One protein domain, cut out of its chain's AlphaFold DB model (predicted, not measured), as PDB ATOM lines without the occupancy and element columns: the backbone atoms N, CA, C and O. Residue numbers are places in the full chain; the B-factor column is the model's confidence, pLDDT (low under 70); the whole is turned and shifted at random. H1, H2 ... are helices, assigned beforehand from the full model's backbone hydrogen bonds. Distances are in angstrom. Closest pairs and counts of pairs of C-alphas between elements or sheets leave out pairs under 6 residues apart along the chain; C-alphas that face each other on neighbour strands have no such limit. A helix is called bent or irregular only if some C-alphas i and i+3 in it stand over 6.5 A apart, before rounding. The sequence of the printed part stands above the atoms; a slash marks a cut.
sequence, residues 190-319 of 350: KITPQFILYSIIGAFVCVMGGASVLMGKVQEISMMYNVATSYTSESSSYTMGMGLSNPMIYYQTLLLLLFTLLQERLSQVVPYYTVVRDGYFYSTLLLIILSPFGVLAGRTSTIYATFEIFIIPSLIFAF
ATOM      1  N   LYS A 190      92.692  73.196 105.028       92.19
ATOM      2  CA  LYS A 190      91.411  72.843 105.644       92.19
ATOM      3  C   LYS A 190      90.518  74.081 105.734       92.19
ATOM      4  O   LYS A 190      90.580  74.830 106.704       92.19
ATOM      5  N   ILE A 191      89.661  74.264 104.737       95.06
ATOM      6  CA  ILE A 191      88.655  75.328 104.720       95.06
ATOM      7  C   ILE A 191      87.440  74.888 105.547       95.06
ATOM      8  O   ILE A 191      86.762  73.911 105.216       95.06
ATOM      9  N   THR A 192      87.176  75.589 106.650       96.06
ATOM     10  CA  THR A 192      86.010  75.341 107.513       96.06
ATOM     11  C   THR A 192      84.804  76.184 107.073       96.06
ATOM     12  O   THR A 192      84.986  77.232 106.448       96.06
ATOM     13  N   PRO A 193      83.564  75.788 107.417       96.62
ATOM     14  CA  PRO A 193      82.380  76.615 107.168       96.62
ATOM     15  C   PRO A 193      82.486  78.034 107.737       96.62
ATOM     16  O   PRO A 193      82.082  78.993 107.084       96.62
ATOM     17  N   GLN A 194      83.073  78.182 108.930       97.25
ATOM     18  CA  GLN A 194      83.293  79.487 109.555       97.25
ATOM     19  C   GLN A 194      84.267  80.336 108.733       97.25
ATOM     20  O   GLN A 194      84.010  81.515 108.510       97.25
ATOM     21  N   PHE A 195      85.350  79.734 108.226       97.44
ATOM     22  CA  PHE A 195      86.299  80.432 107.360       97.44
ATOM     23  C   PHE A 195      85.634  80.929 106.071       97.44
ATOM     24  O   PHE A 195      85.871  82.067 105.670       97.44
ATOM     25  N   ILE A 196      84.774  80.110 105.452       98.06
ATOM     26  CA  ILE A 196      83.988  80.505 104.272       98.06
ATOM     27  C   ILE A 196      83.116  81.719 104.606       98.06
ATOM     28  O   ILE A 196      83.179  82.725 103.902       98.06
ATOM     29  N   LEU A 197      82.349  81.653 105.700       98.12
ATOM     30  CA  LEU A 197      81.454  82.734 106.117       98.12
ATOM     31  C   LEU A 197      82.210  84.044 106.379       98.12
ATOM     32  O   LEU A 197      81.850  85.078 105.819       98.12
ATOM     33  N   TYR A 198      83.274  84.009 107.187       98.19
ATOM     34  CA  TYR A 198      84.055  85.208 107.504       98.19
ATOM     35  C   TYR A 198      84.775  85.776 106.282       98.19
ATOM     36  O   TYR A 198      84.859  86.993 106.146       98.19
ATOM     37  N   SER A 199      85.236  84.923 105.365       98.12
ATOM     38  CA  SER A 199      85.867  85.361 104.115       98.12
ATOM     39  C   SER A 199      84.866  86.041 103.179       98.12
ATOM     40  O   SER A 199      85.204  87.044 102.559       98.12
ATOM     41  N   ILE A 200      83.625  85.544 103.102       98.31
ATOM     42  CA  ILE A 200      82.543  86.196 102.350       98.31
ATOM     43  C   ILE A 200      82.236  87.567 102.961       98.31
ATOM     44  O   ILE A 200      82.237  88.560 102.240       98.31
ATOM     45  N   ILE A 201      82.041  87.645 104.284       98.19
ATOM     46  CA  ILE A 201      81.806  88.919 104.985       98.19
ATOM     47  C   ILE A 201      82.967  89.890 104.734       98.19
ATOM     48  O   ILE A 201      82.738  91.040 104.365       98.19
ATOM     49  N   GLY A 202      84.210  89.421 104.862       97.81
ATOM     50  CA  GLY A 202      85.407  90.209 104.585       97.81
ATOM     51  C   GLY A 202      85.461  90.724 103.146       97.81
ATOM     52  O   GLY A 202      85.793  91.886 102.933       97.81
ATOM     53  N   ALA A 203      85.071  89.908 102.162       97.62
ATOM     54  CA  ALA A 203      84.992  90.326 100.763       97.62
ATOM     55  C   ALA A 203      83.930  91.418 100.543       97.62
ATOM     56  O   ALA A 203      84.210  92.401  99.859       97.62
ATOM     57  N   PHE A 204      82.748  91.300 101.161       97.69
ATOM     58  CA  PHE A 204      81.727  92.356 101.115       97.69
ATOM     59  C   PHE A 204      82.236  93.661 101.735       97.69
ATOM     60  O   PHE A 204      82.145  94.709 101.100       97.69
ATOM     61  N   VAL A 205      82.825  93.602 102.934       96.62
ATOM     62  CA  VAL A 205      83.387  94.780 103.619       96.62
ATOM     63  C   VAL A 205      84.502  95.424 102.790       96.62
ATOM     64  O   VAL A 205      84.534  96.644 102.650       96.62
ATOM     65  N   CYS A 206      85.378  94.612 102.192       94.56
ATOM     66  CA  CYS A 206      86.458  95.076 101.322       94.56
ATOM     67  C   CYS A 206      85.924  95.887 100.134       94.56
ATOM     68  O   CYS A 206      86.437  96.969  99.854       94.56
ATOM     69  N   VAL A 207      84.865  95.416  99.473       94.75
ATOM     70  CA  VAL A 207      84.264  96.140  98.345       94.75
ATOM     71  C   VAL A 207      83.495  97.374  98.824       94.75
ATOM     72  O   VAL A 207      83.636  98.434  98.226       94.75
ATOM     73  N   MET A 208      82.737  97.286  99.923       94.12
ATOM     74  CA  MET A 208      81.983  98.428 100.460       94.12
ATOM     75  C   MET A 208      82.884  99.602 100.865       94.12
ATOM     76  O   MET A 208      82.538 100.748 100.603       94.12
ATOM     77  N   GLY A 209      84.020  99.324 101.514       91.31
ATOM     78  CA  GLY A 209      84.917 100.357 102.044       91.31
ATOM     79  C   GLY A 209      86.138 100.673 101.176       91.31
ATOM     80  O   GLY A 209      86.796 101.682 101.413       91.31
ATOM     81  N   GLY A 210      86.471  99.822 100.201       91.44
ATOM     82  CA  GLY A 210      87.757  99.863  99.496       91.44
ATOM     83  C   GLY A 210      87.688  99.647  97.986       91.44
ATOM     84  O   GLY A 210      88.737  99.451  97.373       91.44
ATOM     85  N   ALA A 211      86.501  99.688  97.366       88.19
ATOM     86  CA  ALA A 211      86.355  99.466  95.924       88.19
ATOM     87  C   ALA A 211      87.259 100.374  95.074       88.19
ATOM     88  O   ALA A 211      87.898  99.880  94.153       88.19
ATOM     89  N   SER A 212      87.373 101.667  95.399       88.62
ATOM     90  CA  SER A 212      88.216 102.606  94.640       88.62
ATOM     91  C   SER A 212      89.703 102.240  94.695       88.62
ATOM     92  O   SER A 212      90.375 102.214  93.666       88.62
ATOM     93  N   VAL A 213      90.211 101.886  95.882       91.88
ATOM     94  CA  VAL A 213      91.602 101.446  96.076       91.88
ATOM     95  C   VAL A 213      91.861 100.140  95.329       91.88
ATOM     96  O   VAL A 213      92.870 100.009  94.635       91.88
ATOM     97  N   LEU A 214      90.938  99.182  95.442       89.00
ATOM     98  CA  LEU A 214      91.016  97.911  94.733       89.00
ATOM     99  C   LEU A 214      91.044  98.126  93.218       89.00
ATOM    100  O   LEU A 214      91.887  97.544  92.537       89.00
ATOM    101  N   MET A 215      90.156  98.975  92.699       89.25
ATOM    102  CA  MET A 215      90.091  99.283  91.275       89.25
ATOM    103  C   MET A 215      91.397  99.901  90.781       89.25
ATOM    104  O   MET A 215      91.974  99.395  89.820       89.25
ATOM    105  N   GLY A 216      91.915 100.907  91.495       90.88
ATOM    106  CA  GLY A 216      93.189 101.542  91.163       90.88
ATOM    107  C   GLY A 216      94.346 100.542  91.116       90.88
ATOM    108  O   GLY A 216      95.126 100.548  90.167       90.88
ATOM    109  N   LYS A 217      94.422  99.611  92.078       92.19
ATOM    110  CA  LYS A 217      95.472  98.578  92.103       92.19
ATOM    111  C   LYS A 217      95.337  97.537  90.999       92.19
ATOM    112  O   LYS A 217      96.338  97.158  90.395       92.19
ATOM    113  N   VAL A 218      94.122  97.078  90.708       90.88
ATOM    114  CA  VAL A 218      93.885  96.132  89.607       90.88
ATOM    115  C   VAL A 218      94.224  96.779  88.263       90.88
ATOM    116  O   VAL A 218      94.862  96.141  87.426       90.88
ATOM    117  N   GLN A 219      93.859  98.046  88.070       91.00
ATOM    118  CA  GLN A 219      94.184  98.812  86.870       91.00
ATOM    119  C   GLN A 219      95.696  99.046  86.729       91.00
ATOM    120  O   GLN A 219      96.239  98.815  85.651       91.00
ATOM    121  N   GLU A 220      96.386  99.419  87.811       92.38
ATOM    122  CA  GLU A 220      97.846  99.592  87.853       92.38
ATOM    123  C   GLU A 220      98.572  98.314  87.402       92.38
ATOM    124  O   GLU A 220      99.379  98.347  86.473       92.38
ATOM    125  N   ILE A 221      98.227  97.167  87.996       90.50
ATOM    126  CA  ILE A 221      98.806  95.861  87.639       90.50
ATOM    127  C   ILE A 221      98.469  95.501  86.187       90.50
ATOM    128  O   ILE A 221      99.330  95.049  85.432       90.50
ATOM    129  N   SER A 222      97.216  95.709  85.779       90.25
ATOM    130  CA  SER A 222      96.742  95.411  84.428       90.25
ATOM    131  C   SER A 222      97.518  96.186  83.358       90.25
ATOM    132  O   SER A 222      97.927  95.592  82.359       90.25
ATOM    133  N   MET A 223      97.777  97.476  83.584       89.56
ATOM    134  CA  MET A 223      98.583  98.312  82.692       89.56
ATOM    135  C   MET A 223     100.060  97.920  82.717       89.56
ATOM    136  O   MET A 223     100.656  97.763  81.656       89.56
ATOM    137  N   MET A 224     100.630  97.711  83.909       91.62
ATOM    138  CA  MET A 224     102.043  97.362  84.087       91.62
ATOM    139  C   MET A 224     102.433  96.106  83.303       91.62
ATOM    140  O   MET A 224     103.498  96.061  82.694       91.62
ATOM    141  N   TYR A 225     101.560  95.097  83.293       88.06
ATOM    142  CA  TYR A 225     101.811  93.828  82.606       88.06
ATOM    143  C   TYR A 225     101.099  93.701  81.253       88.06
ATOM    144  O   TYR A 225     101.225  92.667  80.600       88.06
ATOM    145  N   ASN A 226     100.353  94.725  80.821       86.50
ATOM    146  CA  ASN A 226      99.514  94.705  79.620       86.50
ATOM    147  C   ASN A 226      98.571  93.480  79.555       86.50
ATOM    148  O   ASN A 226      98.429  92.816  78.526       86.50
ATOM    149  N   VAL A 227      97.924  93.161  80.680       83.31
ATOM    150  CA  VAL A 227      97.002  92.023  80.813       83.31
ATOM    151  C   VAL A 227      95.612  92.532  81.144       83.31
ATOM    152  O   VAL A 227      95.447  93.287  82.094       83.31
ATOM    153  N   ALA A 228      94.596  92.066  80.413       81.88
ATOM    154  CA  ALA A 228      93.186  92.394  80.663       81.88
ATOM    155  C   ALA A 228      92.858  93.903  80.637       81.88
ATOM    156  O   ALA A 228      91.835  94.308  81.179       81.88
ATOM    157  N   THR A 229      93.686  94.716  79.972       84.06
ATOM    158  CA  THR A 229      93.548  96.181  79.894       84.06
ATOM    159  C   THR A 229      92.189  96.620  79.351       84.06
ATOM    160  O   THR A 229      91.603  97.576  79.847       84.06
ATOM    161  N   SER A 230      91.618  95.861  78.410       84.81
ATOM    162  CA  SER A 230      90.274  96.096  77.866       84.81
ATOM    163  C   SER A 230      89.120  95.821  78.837       84.81
ATOM    164  O   SER A 230      87.977  96.092  78.485       84.81
ATOM    165  N   TYR A 231      89.390  95.261  80.021       85.56
ATOM    166  CA  TYR A 231      88.395  94.958  81.060       85.56
ATOM    167  C   TYR A 231      88.632  95.734  82.362       85.56
ATOM    168  O   TYR A 231      87.896  95.531  83.327       85.56
ATOM    169  N   THR A 232      89.680  96.559  82.406       86.19
ATOM    170  CA  THR A 232      90.093  97.338  83.581       86.19
ATOM    171  C   THR A 232      90.201  98.831  83.290       86.19
ATOM    172  O   THR A 232      90.175  99.622  84.228       86.19
ATOM    173  N   SER A 233      90.307  99.245  82.021       82.44
ATOM    174  CA  SER A 233      90.390 100.660  81.662       82.44
ATOM    175  C   SER A 233      89.041 101.359  81.835       82.44
ATOM    176  O   SER A 233      88.013 100.868  81.360       82.44
ATOM    177  N   GLU A 234      89.043 102.537  82.464       72.62
ATOM    178  CA  GLU A 234      87.834 103.354  82.683       72.62
ATOM    179  C   GLU A 234      87.148 103.770  81.374       72.62
ATOM    180  O   GLU A 234      85.934 103.935  81.324       72.62
ATOM    181  N   SER A 235      87.913 103.877  80.285       72.12
ATOM    182  CA  SER A 235      87.412 104.214  78.950       72.12
ATOM    183  C   SER A 235      86.670 103.073  78.243       72.12
ATOM    184  O   SER A 235      86.100 103.294  77.176       72.12
ATOM    185  N   SER A 236      86.690 101.849  78.785       74.94
ATOM    186  CA  SER A 236      86.041 100.701  78.151       74.94
ATOM    187  C   SER A 236      84.646 100.451  78.724       74.94
ATOM    188  O   SER A 236      84.440 100.380  79.935       74.94
ATOM    189  N   SER A 237      83.675 100.219  77.837       72.75
ATOM    190  CA  SER A 237      82.319  99.814  78.233       72.75
ATOM    191  C   SER A 237      82.290  98.471  78.973       72.75
ATOM    192  O   SER A 237      81.353  98.190  79.716       72.75
ATOM    193  N   TYR A 238      83.336  97.656  78.818       75.62
ATOM    194  CA  TYR A 238      83.487  96.362  79.479       75.62
ATOM    195  C   TYR A 238      83.861  96.457  80.966       75.62
ATOM    196  O   TYR A 238      83.683  95.477  81.700       75.62
ATOM    197  N   THR A 239      84.357  97.612  81.419       79.38
ATOM    198  CA  THR A 239      84.723  97.846  82.823       79.38
ATOM    199  C   THR A 239      83.503  98.100  83.701       79.38
ATOM    200  O   THR A 239      83.536  97.707  84.862       79.38
ATOM    201  N   MET A 240      82.414  98.676  83.168       80.44
ATOM    202  CA  MET A 240      81.223  99.066  83.940       80.44
ATOM    203  C   MET A 240      80.594  97.881  84.694       80.44
ATOM    204  O   MET A 240      79.779  97.128  84.158       80.44
ATOM    205  N   GLY A 241      80.998  97.698  85.951       82.19
ATOM    206  CA  GLY A 241      80.463  96.688  86.849       82.19
ATOM    207  C   GLY A 241      79.305  97.221  87.676       82.19
ATOM    208  O   GLY A 241      79.232  98.394  88.021       82.19
ATOM    209  N   MET A 242      78.405  96.314  88.046       87.06
ATOM    210  CA  MET A 242      77.304  96.609  88.965       87.06
ATOM    211  C   MET A 242      77.767  96.677  90.433       87.06
ATOM    212  O   MET A 242      76.965  96.961  91.324       87.06
ATOM    213  N   GLY A 243      79.041  96.381  90.723       92.00
ATOM    214  CA  GLY A 243      79.523  96.245  92.094       92.00
ATOM    215  C   GLY A 243      78.671  95.237  92.867       92.00
ATOM    216  O   GLY A 243      78.210  94.228  92.323       92.00
ATOM    217  N   LEU A 244      78.375  95.560  94.124       94.75
ATOM    218  CA  LEU A 244      77.538  94.717  94.978       94.75
ATOM    219  C   LEU A 244      76.072  94.639  94.531       94.75
ATOM    220  O   LEU A 244      75.372  93.749  94.988       94.75
ATOM    221  N   SER A 245      75.606  95.484  93.604       94.69
ATOM    222  CA  SER A 245      74.246  95.356  93.058       94.69
ATOM    223  C   SER A 245      74.091  94.190  92.071       94.69
ATOM    224  O   SER A 245      72.975  93.869  91.670       94.69
ATOM    225  N   ASN A 246      75.186  93.507  91.705       93.06
ATOM    226  CA  ASN A 246      75.136  92.339  90.834       93.06
ATOM    227  C   ASN A 246      74.352  91.179  91.495       93.06
ATOM    228  O   ASN A 246      74.863  90.555  92.432       93.06
ATOM    229  N   PRO A 247      73.170  90.786  90.975       93.12
ATOM    230  CA  PRO A 247      72.346  89.732  91.577       93.12
ATOM    231  C   PRO A 247      73.044  88.365  91.605       93.12
ATOM    232  O   PRO A 247      72.737  87.515  92.445       93.12
ATOM    233  N   MET A 248      74.023  88.155  90.718       93.06
ATOM    234  CA  MET A 248      74.789  86.918  90.660       93.06
ATOM    235  C   MET A 248      75.603  86.676  91.934       93.06
ATOM    236  O   MET A 248      75.768  85.523  92.327       93.06
ATOM    237  N   ILE A 249      76.062  87.739  92.606       97.31
ATOM    238  CA  ILE A 249      76.806  87.643  93.870       97.31
ATOM    239  C   ILE A 249      75.953  86.956  94.931       97.31
ATOM    240  O   ILE A 249      76.396  86.002  95.573       97.31
ATOM    241  N   TYR A 250      74.715  87.417  95.095       97.50
ATOM    242  CA  TYR A 250      73.802  86.898  96.106       97.50
ATOM    243  C   TYR A 250      73.359  85.478  95.777       97.50
ATOM    244  O   TYR A 250      73.351  84.623  96.659       97.50
ATOM    245  N   TYR A 251      73.068  85.202  94.504       95.88
ATOM    246  CA  TYR A 251      72.765  83.850  94.045       95.88
ATOM    247  C   TYR A 251      73.925  82.878  94.328       95.88
ATOM    248  O   TYR A 251      73.700  81.813  94.906       95.88
ATOM    249  N   GLN A 252      75.169  83.239  93.977       97.38
ATOM    250  CA  GLN A 252      76.315  82.355  94.207       97.38
ATOM    251  C   GLN A 252      76.616  82.174  95.691       97.38
ATOM    252  O   GLN A 252      76.824  81.045  96.135       97.38
ATOM    253  N   THR A 253      76.553  83.261  96.461       98.50
ATOM    254  CA  THR A 253      76.740  83.247  97.916       98.50
ATOM    255  C   THR A 253      75.705  82.356  98.591       98.50
ATOM    256  O   THR A 253      76.071  81.482  99.373       98.50
ATOM    257  N   LEU A 254      74.420  82.511  98.254       97.94
ATOM    258  CA  LEU A 254      73.350  81.676  98.797       97.94
ATOM    259  C   LEU A 254      73.596  80.200  98.479       97.94
ATOM    260  O   LEU A 254      73.529  79.359  99.372       97.94
ATOM    261  N   LEU A 255      73.922  79.885  97.223       97.94
ATOM    262  CA  LEU A 255      74.168  78.508  96.811       97.94
ATOM    263  C   LEU A 255      75.367  77.893  97.552       97.94
ATOM    264  O   LEU A 255      75.287  76.752  98.008       97.94
ATOM    265  N   LEU A 256      76.453  78.653  97.719       98.56
ATOM    266  CA  LEU A 256      77.650  78.227  98.442       98.56
ATOM    267  C   LEU A 256      77.357  77.975  99.923       98.56
ATOM    268  O   LEU A 256      77.786  76.956 100.470       98.56
ATOM    269  N   LEU A 257      76.630  78.889 100.571       98.25
ATOM    270  CA  LEU A 257      76.253  78.753 101.973       98.25
ATOM    271  C   LEU A 257      75.330  77.550 102.170       98.25
ATOM    272  O   LEU A 257      75.599  76.741 103.048       98.25
ATOM    273  N   LEU A 258      74.313  77.360 101.322       97.19
ATOM    274  CA  LEU A 258      73.444  76.179 101.377       97.19
ATOM    275  C   LEU A 258      74.232  74.877 101.200       97.19
ATOM    276  O   LEU A 258      74.062  73.948 101.988       97.19
ATOM    277  N   PHE A 259      75.122  74.818 100.205       97.88
ATOM    278  CA  PHE A 259      75.971  73.650  99.972       97.88
ATOM    279  C   PHE A 259      76.846  73.350 101.196       97.88
ATOM    280  O   PHE A 259      76.899  72.211 101.648       97.88
ATOM    281  N   THR A 260      77.439  74.389 101.791       97.94
ATOM    282  CA  THR A 260      78.315  74.288 102.968       97.94
ATOM    283  C   THR A 260      77.561  73.908 104.245       97.94
ATOM    284  O   THR A 260      78.041  73.071 105.005       97.94
ATOM    285  N   LEU A 261      76.378  74.478 104.492       97.31
ATOM    286  CA  LEU A 261      75.544  74.164 105.659       97.31
ATOM    287  C   LEU A 261      75.084  72.703 105.644       97.31
ATOM    288  O   LEU A 261      74.981  72.068 106.689       97.31
ATOM    289  N   LEU A 262      74.852  72.149 104.456       96.31
ATOM    290  CA  LEU A 262      74.439  70.762 104.268       96.31
ATOM    291  C   LEU A 262      75.620  69.777 104.190       96.31
ATOM    292  O   LEU A 262      75.412  68.616 103.826       96.31
ATOM    293  N   GLN A 263      76.844  70.195 104.541       96.00
ATOM    294  CA  GLN A 263      78.057  69.390 104.350       96.00
ATOM    295  C   GLN A 263      77.986  67.990 104.967       96.00
ATOM    296  O   GLN A 263      78.472  67.046 104.354       96.00
ATOM    297  N   GLU A 264      77.368  67.826 106.139       93.38
ATOM    298  CA  GLU A 264      77.306  66.530 106.831       93.38
ATOM    299  C   GLU A 264      76.557  65.481 106.007       93.38
ATOM    300  O   GLU A 264      76.928  64.311 105.997       93.38
ATOM    301  N   ARG A 265      75.532  65.914 105.263       93.25
ATOM    302  CA  ARG A 265      74.750  65.049 104.376       93.25
ATOM    303  C   ARG A 265      75.385  64.942 102.996       93.25
ATOM    304  O   ARG A 265      75.481  63.851 102.444       93.25
ATOM    305  N   LEU A 266      75.794  66.072 102.418       95.75
ATOM    306  CA  LEU A 266      76.236  66.125 101.024       95.75
ATOM    307  C   LEU A 266      77.629  65.528 100.822       95.75
ATOM    308  O   LEU A 266      77.847  64.871  99.809       95.75
ATOM    309  N   SER A 267      78.542  65.669 101.785       95.00
ATOM    310  CA  SER A 267      79.892  65.087 101.685       95.00
ATOM    311  C   SER A 267      79.901  63.559 101.602       95.00
ATOM    312  O   SER A 267      80.842  62.988 101.060       95.00
ATOM    313  N   GLN A 268      78.842  62.896 102.077       93.31
ATOM    314  CA  GLN A 268      78.701  61.438 102.024       93.31
ATOM    315  C   GLN A 268      78.255  60.921 100.649       93.31
ATOM    316  O   GLN A 268      78.421  59.739 100.356       93.31
ATOM    317  N   VAL A 269      77.651  61.777  99.816       92.06
ATOM    318  CA  VAL A 269      77.013  61.365  98.552       92.06
ATOM    319  C   VAL A 269      77.561  62.081  97.323       92.06
ATOM    320  O   VAL A 269      77.459  61.542  96.225       92.06
ATOM    321  N   VAL A 270      78.115  63.288  97.479       93.94
ATOM    322  CA  VAL A 270      78.673  64.088  96.384       93.94
ATOM    323  C   VAL A 270      80.131  63.689  96.163       93.94
ATOM    324  O   VAL A 270      80.963  63.925  97.043       93.94
ATOM    325  N   PRO A 271      80.478  63.139  94.987       93.50
ATOM    326  CA  PRO A 271      81.868  62.893  94.636       93.50
ATOM    327  C   PRO A 271      82.679  64.189  94.708       93.50
ATOM    328  O   PRO A 271      82.236  65.227  94.218       93.50
ATOM    329  N   TYR A 272      83.885  64.124  95.278       94.31
ATOM    330  CA  TYR A 272      84.813  65.260  95.326       94.31
ATOM    331  C   TYR A 272      84.235  66.511  96.022       94.31
ATOM    332  O   TYR A 272      84.612  67.636  95.692       94.31
ATOM    333  N   TYR A 273      83.327  66.327  96.993       95.62
ATOM    334  CA  TYR A 273      82.597  67.404  97.676       95.62
ATOM    335  C   TYR A 273      83.483  68.593  98.085       95.62
ATOM    336  O   TYR A 273      83.153  69.737  97.784       95.62
ATOM    337  N   THR A 274      84.626  68.334  98.730       95.06
ATOM    338  CA  THR A 274      85.533  69.387  99.213       95.06
ATOM    339  C   THR A 274      86.144  70.190  98.064       95.06
ATOM    340  O   THR A 274      86.141  71.414  98.120       95.06
ATOM    341  N   VAL A 275      86.591  69.531  96.987       96.00
ATOM    342  CA  VAL A 275      87.137  70.207  95.791       96.00
ATOM    343  C   VAL A 275      86.079  71.103  95.149       96.00
ATOM    344  O   VAL A 275      86.355  72.252  94.803       96.00
ATOM    345  N   VAL A 276      84.851  70.591  95.029       97.25
ATOM    346  CA  VAL A 276      83.711  71.332  94.475       97.25
ATOM    347  C   VAL A 276      83.363  72.533  95.360       97.25
ATOM    348  O   VAL A 276      83.222  73.648  94.864       97.25
ATOM    349  N   ARG A 277      83.271  72.351  96.680       97.62
ATOM    350  CA  ARG A 277      82.964  73.441  97.614       97.62
ATOM    351  C   ARG A 277      84.044  74.518  97.589       97.62
ATOM    352  O   ARG A 277      83.715  75.694  97.473       97.62
ATOM    353  N   ASP A 278      85.311  74.131  97.682       97.00
ATOM    354  CA  ASP A 278      86.428  75.070  97.798       97.00
ATOM    355  C   ASP A 278      86.654  75.842  96.490       97.00
ATOM    356  O   ASP A 278      86.918  77.045  96.517       97.00
ATOM    357  N   GLY A 279      86.475  75.195  95.332       97.12
ATOM    358  CA  GLY A 279      86.517  75.888  94.045       97.12
ATOM    359  C   GLY A 279      85.347  76.851  93.863       97.12
ATOM    360  O   GLY A 279      85.548  77.979  93.417       97.12
ATOM    361  N   TYR A 280      84.136  76.470  94.278       98.31
ATOM    362  CA  TYR A 280      82.982  77.369  94.222       98.31
ATOM    363  C   TYR A 280      83.082  78.526  95.234       98.31
ATOM    364  O   TYR A 280      82.680  79.653  94.942       98.31
ATOM    365  N   PHE A 281      83.697  78.292  96.393       98.50
ATOM    366  CA  PHE A 281      84.087  79.343  97.332       98.50
ATOM    367  C   PHE A 281      85.059  80.334  96.689       98.50
ATOM    368  O   PHE A 281      84.805  81.538  96.705       98.50
ATOM    369  N   TYR A 282      86.109  79.833  96.040       97.62
ATOM    370  CA  TYR A 282      87.057  80.670  95.313       97.62
ATOM    371  C   TYR A 282      86.389  81.472  94.180       97.62
ATOM    372  O   TYR A 282      86.621  82.674  94.070       97.62
ATOM    373  N   SER A 283      85.481  80.854  93.412       97.75
ATOM    374  CA  SER A 283      84.625  81.545  92.428       97.75
ATOM    375  C   SER A 283      83.870  82.722  93.039       97.75
ATOM    376  O   SER A 283      83.844  83.812  92.472       97.75
ATOM    377  N   THR A 284      83.227  82.479  94.182       98.38
ATOM    378  CA  THR A 284      82.342  83.446  94.838       98.38
ATOM    379  C   THR A 284      83.144  84.637  95.359       98.38
ATOM    380  O   THR A 284      82.735  85.780  95.167       98.38
ATOM    381  N   LEU A 285      84.325  84.392  95.941       97.88
ATOM    382  CA  LEU A 285      85.231  85.464  96.359       97.88
ATOM    383  C   LEU A 285      85.697  86.314  95.176       97.88
ATOM    384  O   LEU A 285      85.645  87.538  95.264       97.88
ATOM    385  N   LEU A 286      86.103  85.686  94.065       96.62
ATOM    386  CA  LEU A 286      86.487  86.415  92.853       96.62
ATOM    387  C   LEU A 286      85.337  87.280  92.330       96.62
ATOM    388  O   LEU A 286      85.562  88.441  92.001       96.62
ATOM    389  N   LEU A 287      84.113  86.741  92.290       97.44
ATOM    390  CA  LEU A 287      82.942  87.482  91.827       97.44
ATOM    391  C   LEU A 287      82.650  88.704  92.709       97.44
ATOM    392  O   LEU A 287      82.369  89.768  92.166       97.44
ATOM    393  N   ILE A 288      82.721  88.566  94.040       97.56
ATOM    394  CA  ILE A 288      82.484  89.676  94.977       97.56
ATOM    395  C   ILE A 288      83.579  90.728  94.828       97.56
ATOM    396  O   ILE A 288      83.278  91.880  94.522       97.56
ATOM    397  N   ILE A 289      84.842  90.328  95.009       96.50
ATOM    398  CA  ILE A 289      85.993  91.240  95.037       96.50
ATOM    399  C   ILE A 289      86.089  92.004  93.717       96.50
ATOM    400  O   ILE A 289      86.213  93.222  93.717       96.50
ATOM    401  N   LEU A 290      85.963  91.314  92.583       94.81
ATOM    402  CA  LEU A 290      86.091  91.941  91.269       94.81
ATOM    403  C   LEU A 290      84.791  92.578  90.773       94.81
ATOM    404  O   LEU A 290      84.804  93.137  89.683       94.81
ATOM    405  N   SER A 291      83.694  92.543  91.536       94.75
ATOM    406  CA  SER A 291      82.382  93.056  91.113       94.75
ATOM    407  C   SER A 291      82.338  94.498  90.579       94.75
ATOM    408  O   SER A 291      81.452  94.768  89.757       94.75
ATOM    409  N   PRO A 292      83.254  95.422  90.952       92.25
ATOM    410  CA  PRO A 292      83.340  96.723  90.287       92.25
ATOM    411  C   PRO A 292      83.724  96.642  88.798       92.25
ATOM    412  O   PRO A 292      83.400  97.551  88.043       92.25
ATOM    413  N   PHE A 293      84.353  95.545  88.360       91.19
ATOM    414  CA  PHE A 293      84.734  95.274  86.974       91.19
ATOM    415  C   PHE A 293      83.758  94.292  86.312       91.19
ATOM    416  O   PHE A 293      83.856  93.077  86.506       91.19
ATOM    417  N   GLY A 294      82.836  94.794  85.486       87.62
ATOM    418  CA  GLY A 294      81.728  94.003  84.932       87.62
ATOM    419  C   GLY A 294      82.167  92.713  84.225       87.62
ATOM    420  O   GLY A 294      81.853  91.602  84.665       87.62
ATOM    421  N   VAL A 295      82.925  92.841  83.132       88.38
ATOM    422  CA  VAL A 295      83.345  91.680  82.331       88.38
ATOM    423  C   VAL A 295      84.426  90.850  83.027       88.38
ATOM    424  O   VAL A 295      84.408  89.620  82.928       88.38
ATOM    425  N   LEU A 296      85.352  91.487  83.751       91.06
ATOM    426  CA  LEU A 296      86.438  90.789  84.442       91.06
ATOM    427  C   LEU A 296      85.905  89.859  85.541       91.06
ATOM    428  O   LEU A 296      86.303  88.691  85.590       91.06
ATOM    429  N   ALA A 297      84.977  90.342  86.376       92.81
ATOM    430  CA  ALA A 297      84.345  89.540  87.422       92.81
ATOM    431  C   ALA A 297      83.605  88.343  86.828       92.81
ATOM    432  O   ALA A 297      83.761  87.211  87.292       92.81
ATOM    433  N   GLY A 298      82.848  88.578  85.751       90.06
ATOM    434  CA  GLY A 298      82.152  87.526  85.024       90.06
ATOM    435  C   GLY A 298      83.115  86.454  84.517       90.06
ATOM    436  O   GLY A 298      82.938  85.281  84.821       90.06
ATOM    437  N   ARG A 299      84.170  86.830  83.789       89.19
ATOM    438  CA  ARG A 299      85.084  85.870  83.140       89.19
ATOM    439  C   ARG A 299      85.949  85.074  84.112       89.19
ATOM    440  O   ARG A 299      86.211  83.902  83.864       89.19
ATOM    441  N   THR A 300      86.393  85.692  85.198       91.94
ATOM    442  CA  THR A 300      87.272  85.041  86.182       91.94
ATOM    443  C   THR A 300      86.495  84.076  87.075       91.94
ATOM    444  O   THR A 300      86.910  82.930  87.247       91.94
ATOM    445  N   SER A 301      85.329  84.489  87.580       94.38
ATOM    446  CA  SER A 301      84.489  83.637  88.430       94.38
ATOM    447  C   SER A 301      83.855  82.476  87.656       94.38
ATOM    448  O   SER A 301      83.710  81.375  88.184       94.38
ATOM    449  N   THR A 302      83.516  82.667  86.373       94.69
ATOM    450  CA  THR A 302      82.692  81.698  85.634       94.69
ATOM    451  C   THR A 302      83.307  80.294  85.546       94.69
ATOM    452  O   THR A 302      82.570  79.308  85.495       94.69
ATOM    453  N   ILE A 303      84.641  80.170  85.574       94.25
ATOM    454  CA  ILE A 303      85.338  78.875  85.511       94.25
ATOM    455  C   ILE A 303      84.804  77.947  86.601       94.25
ATOM    456  O   ILE A 303      84.260  76.883  86.298       94.25
ATOM    457  N   TYR A 304      84.870  78.402  87.852       96.06
ATOM    458  CA  TYR A 304      84.430  77.637  89.008       96.06
ATOM    459  C   TYR A 304      82.951  77.825  89.345       96.06
ATOM    460  O   TYR A 304      82.359  76.918  89.924       96.06
ATOM    461  N   ALA A 305      82.296  78.879  88.844       97.31
ATOM    462  CA  ALA A 305      80.834  78.940  88.791       97.31
ATOM    463  C   ALA A 305      80.225  77.732  88.059       97.31
ATOM    464  O   ALA A 305      79.114  77.306  88.352       97.31
ATOM    465  N   THR A 306      80.965  77.125  87.124       97.38
ATOM    466  CA  THR A 306      80.533  75.905  86.423       97.38
ATOM    467  C   THR A 306      80.226  74.754  87.380       97.38
ATOM    468  O   THR A 306      79.456  73.870  87.026       97.38
ATOM    469  N   PHE A 307      80.757  74.761  88.603       98.00
ATOM    470  CA  PHE A 307      80.490  73.728  89.605       98.00
ATOM    471  C   PHE A 307      79.034  73.703  90.077       98.00
ATOM    472  O   PHE A 307      78.594  72.707  90.651       98.00
ATOM    473  N   GLU A 308      78.248  74.732  89.753       98.31
ATOM    474  CA  GLU A 308      76.790  74.724  89.881       98.31
ATOM    475  C   GLU A 308      76.151  73.478  89.244       98.31
ATOM    476  O   GLU A 308      75.162  72.971  89.774       98.31
ATOM    477  N   ILE A 309      76.745  72.922  88.174       98.19
ATOM    478  CA  ILE A 309      76.267  71.687  87.525       98.19
ATOM    479  C   ILE A 309      76.385  70.441  88.419       98.19
ATOM    480  O   ILE A 309      75.774  69.416  88.120       98.19
ATOM    481  N   PHE A 310      77.162  70.507  89.502       98.12
ATOM    482  CA  PHE A 310      77.275  69.463  90.528       98.12
ATOM    483  C   PHE A 310      76.539  69.864  91.809       98.12
ATOM    484  O   PHE A 310      75.865  69.036  92.422       98.12
ATOM    485  N   ILE A 311      76.620  71.146  92.179       98.25
ATOM    486  CA  ILE A 311      76.036  71.681  93.411       98.25
ATOM    487  C   ILE A 311      74.508  71.659  93.347       98.25
ATOM    488  O   ILE A 311      73.884  71.049  94.211       98.25
ATOM    489  N   ILE A 312      73.880  72.246  92.323       98.12
ATOM    490  CA  ILE A 312      72.411  72.348  92.263       98.12
ATOM    491  C   ILE A 312      71.733  70.973  92.295       98.12
ATOM    492  O   ILE A 312      70.830  70.788  93.113       98.12
ATOM    493  N   PRO A 313      72.158  69.975  91.493       97.44
ATOM    494  CA  PRO A 313      71.536  68.658  91.552       97.44
ATOM    495  C   PRO A 313      71.739  67.975  92.909       97.44
ATOM    496  O   PRO A 313      70.880  67.212  93.345       97.44
ATOM    497  N   SER A 314      72.842  68.260  93.612       96.94
ATOM    498  CA  SER A 314      73.087  67.702  94.946       96.94
ATOM    499  C   SER A 314      72.159  68.267  96.025       96.94
ATOM    500  O   SER A 314      71.809  67.538  96.949       96.94
ATOM    501  N   LEU A 315      71.674  69.510  95.889       96.25
ATOM    502  CA  LEU A 315      70.763  70.127  96.865       96.25
ATOM    503  C   LEU A 315      69.421  69.394  96.985       96.25
ATOM    504  O   LEU A 315      68.729  69.519  97.992       96.25
ATOM    505  N   ILE A 316      69.082  68.543  96.019       96.00
ATOM    506  CA  ILE A 316      67.944  67.622  96.103       96.00
ATOM    507  C   ILE A 316      68.072  66.678  97.317       96.00
ATOM    508  O   ILE A 316      67.066  66.279  97.905       96.00
ATOM    509  N   PHE A 317      69.298  66.355  97.742       93.75
ATOM    510  CA  PHE A 317      69.578  65.555  98.941       93.75
ATOM    511  C   PHE A 317      69.463  66.338 100.257       93.75
ATOM    512  O   PHE A 317      69.569  65.734 101.324       93.75
ATOM    513  N   ALA A 318      69.178  67.644 100.216       90.75
ATOM    514  CA  ALA A 318      68.746  68.377 101.408       90.75
ATOM    515  C   ALA A 318      67.453  67.780 101.991       90.75
ATOM    516  O   ALA A 318      67.255  67.770 103.208       90.75
ATOM    517  N   PHE A 319      66.600  67.239 101.115       92.75
ATOM    518  CA  PHE A 319      65.317  66.642 101.454       92.75
ATOM    519  C   PHE A 319      65.458  65.148 101.762       92.75
ATOM    520  O   PHE A 319      66.197  64.410 101.097       92.75
TER     521      PHE A 319
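What this domain is: This is residues 190 to 319 of the 350 residues of the protein "EpsG family protein" of Bacteroides caecimuris (UniProt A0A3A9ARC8). H1a, H4 and H5 run side by side with H4 in the middle, and H2 packs on H4 and meets H1a with residues 193 to 200 of that arm alone, so that H1a, H2 and H4 make an up-and-down bundle. At one end of this elongated body the arm H1b turns away about perpendicular to H1a, and the long link 225 to 246 leads from there to H2; at the opposite end lie short H3 and H6, which touch each other. The printed part has 130 residues with six named helices, H1 to H6 in order, and no named strand; the class is all helix. It is compact, with a radius of gyration of the C-alphas of 15.9 A, and spans 49 by 26 by 26 A.

Where its parts are: H1, residues 193 to 224, was assigned as one helix by its hydrogen bonds but is bent: C-alphas 209 and 212 are 8.4 A apart. Its arm H1a, residues 193 to 209, begins at C-alpha 193 (82.380, 76.615, 107.168) and is 24.4 A long; H1b, residues 212 to 224, is 18.2 A long. H2 is residues 247 to 261, 21.2 A, and H3 residues 263 to 266, 5.0 A. H4, residues 273 to 289, is 24.2 A long and begins at C-alpha 273 (82.597, 67.404, 97.676). H5 is residues 294 to 305, 15.6 A. H6, residues 308 to 318, 15.4 A, ends at C-alpha 318 (68.746, 68.377, 101.408).

How they stand to each other: H1a, H2 and H4 form a bundle, up and down, each running against the one before it. H1a touches H2 with residues 193 to 200 alone, closest at the C-alphas of Pro 193 and Thr 260, 6.3 A. H1a touches H4 at a shallow tilt of 11 degrees, the same way, closest at the C-alphas of Ala 203 and Ile 289, 5.9 A. H2 touches H4 at a shallow tilt of 30 degrees, opposite ways, closest at the C-alphas of Ile 249 and Ile 288, 6.1 A. H4 and H5 are a helical hairpin at 6 degrees, closest at the C-alphas of Ser 283 and Ser 301, 4.5 A. H6 touches H2 at a steep tilt of 48 degrees, closest at the C-alphas of Phe 259 and Ile 311, 6.9 A. H3 touches H6, closest at the C-alphas of Leu 266 and Phe 317, 7.0 A. H1b is apart from H5. Each O i to N i+4 pair is within hydrogen-bond range in H1a, H1b, H2 and H4, against 6 of 8 in H5 and 3 of 7 in H6, where 6 of 8 O i to N i+3 pairs are; H3 is too short for an i+4 pair.

The domain as a whole: The two C-alphas farthest apart, those of Met 224 and Phe 319, are 50.9 A apart. The printed part has no cut. The link from H1 to H2, 22 residues, is long. The mean pLDDT of the printed part is 93.0, and no printed residue is under 70.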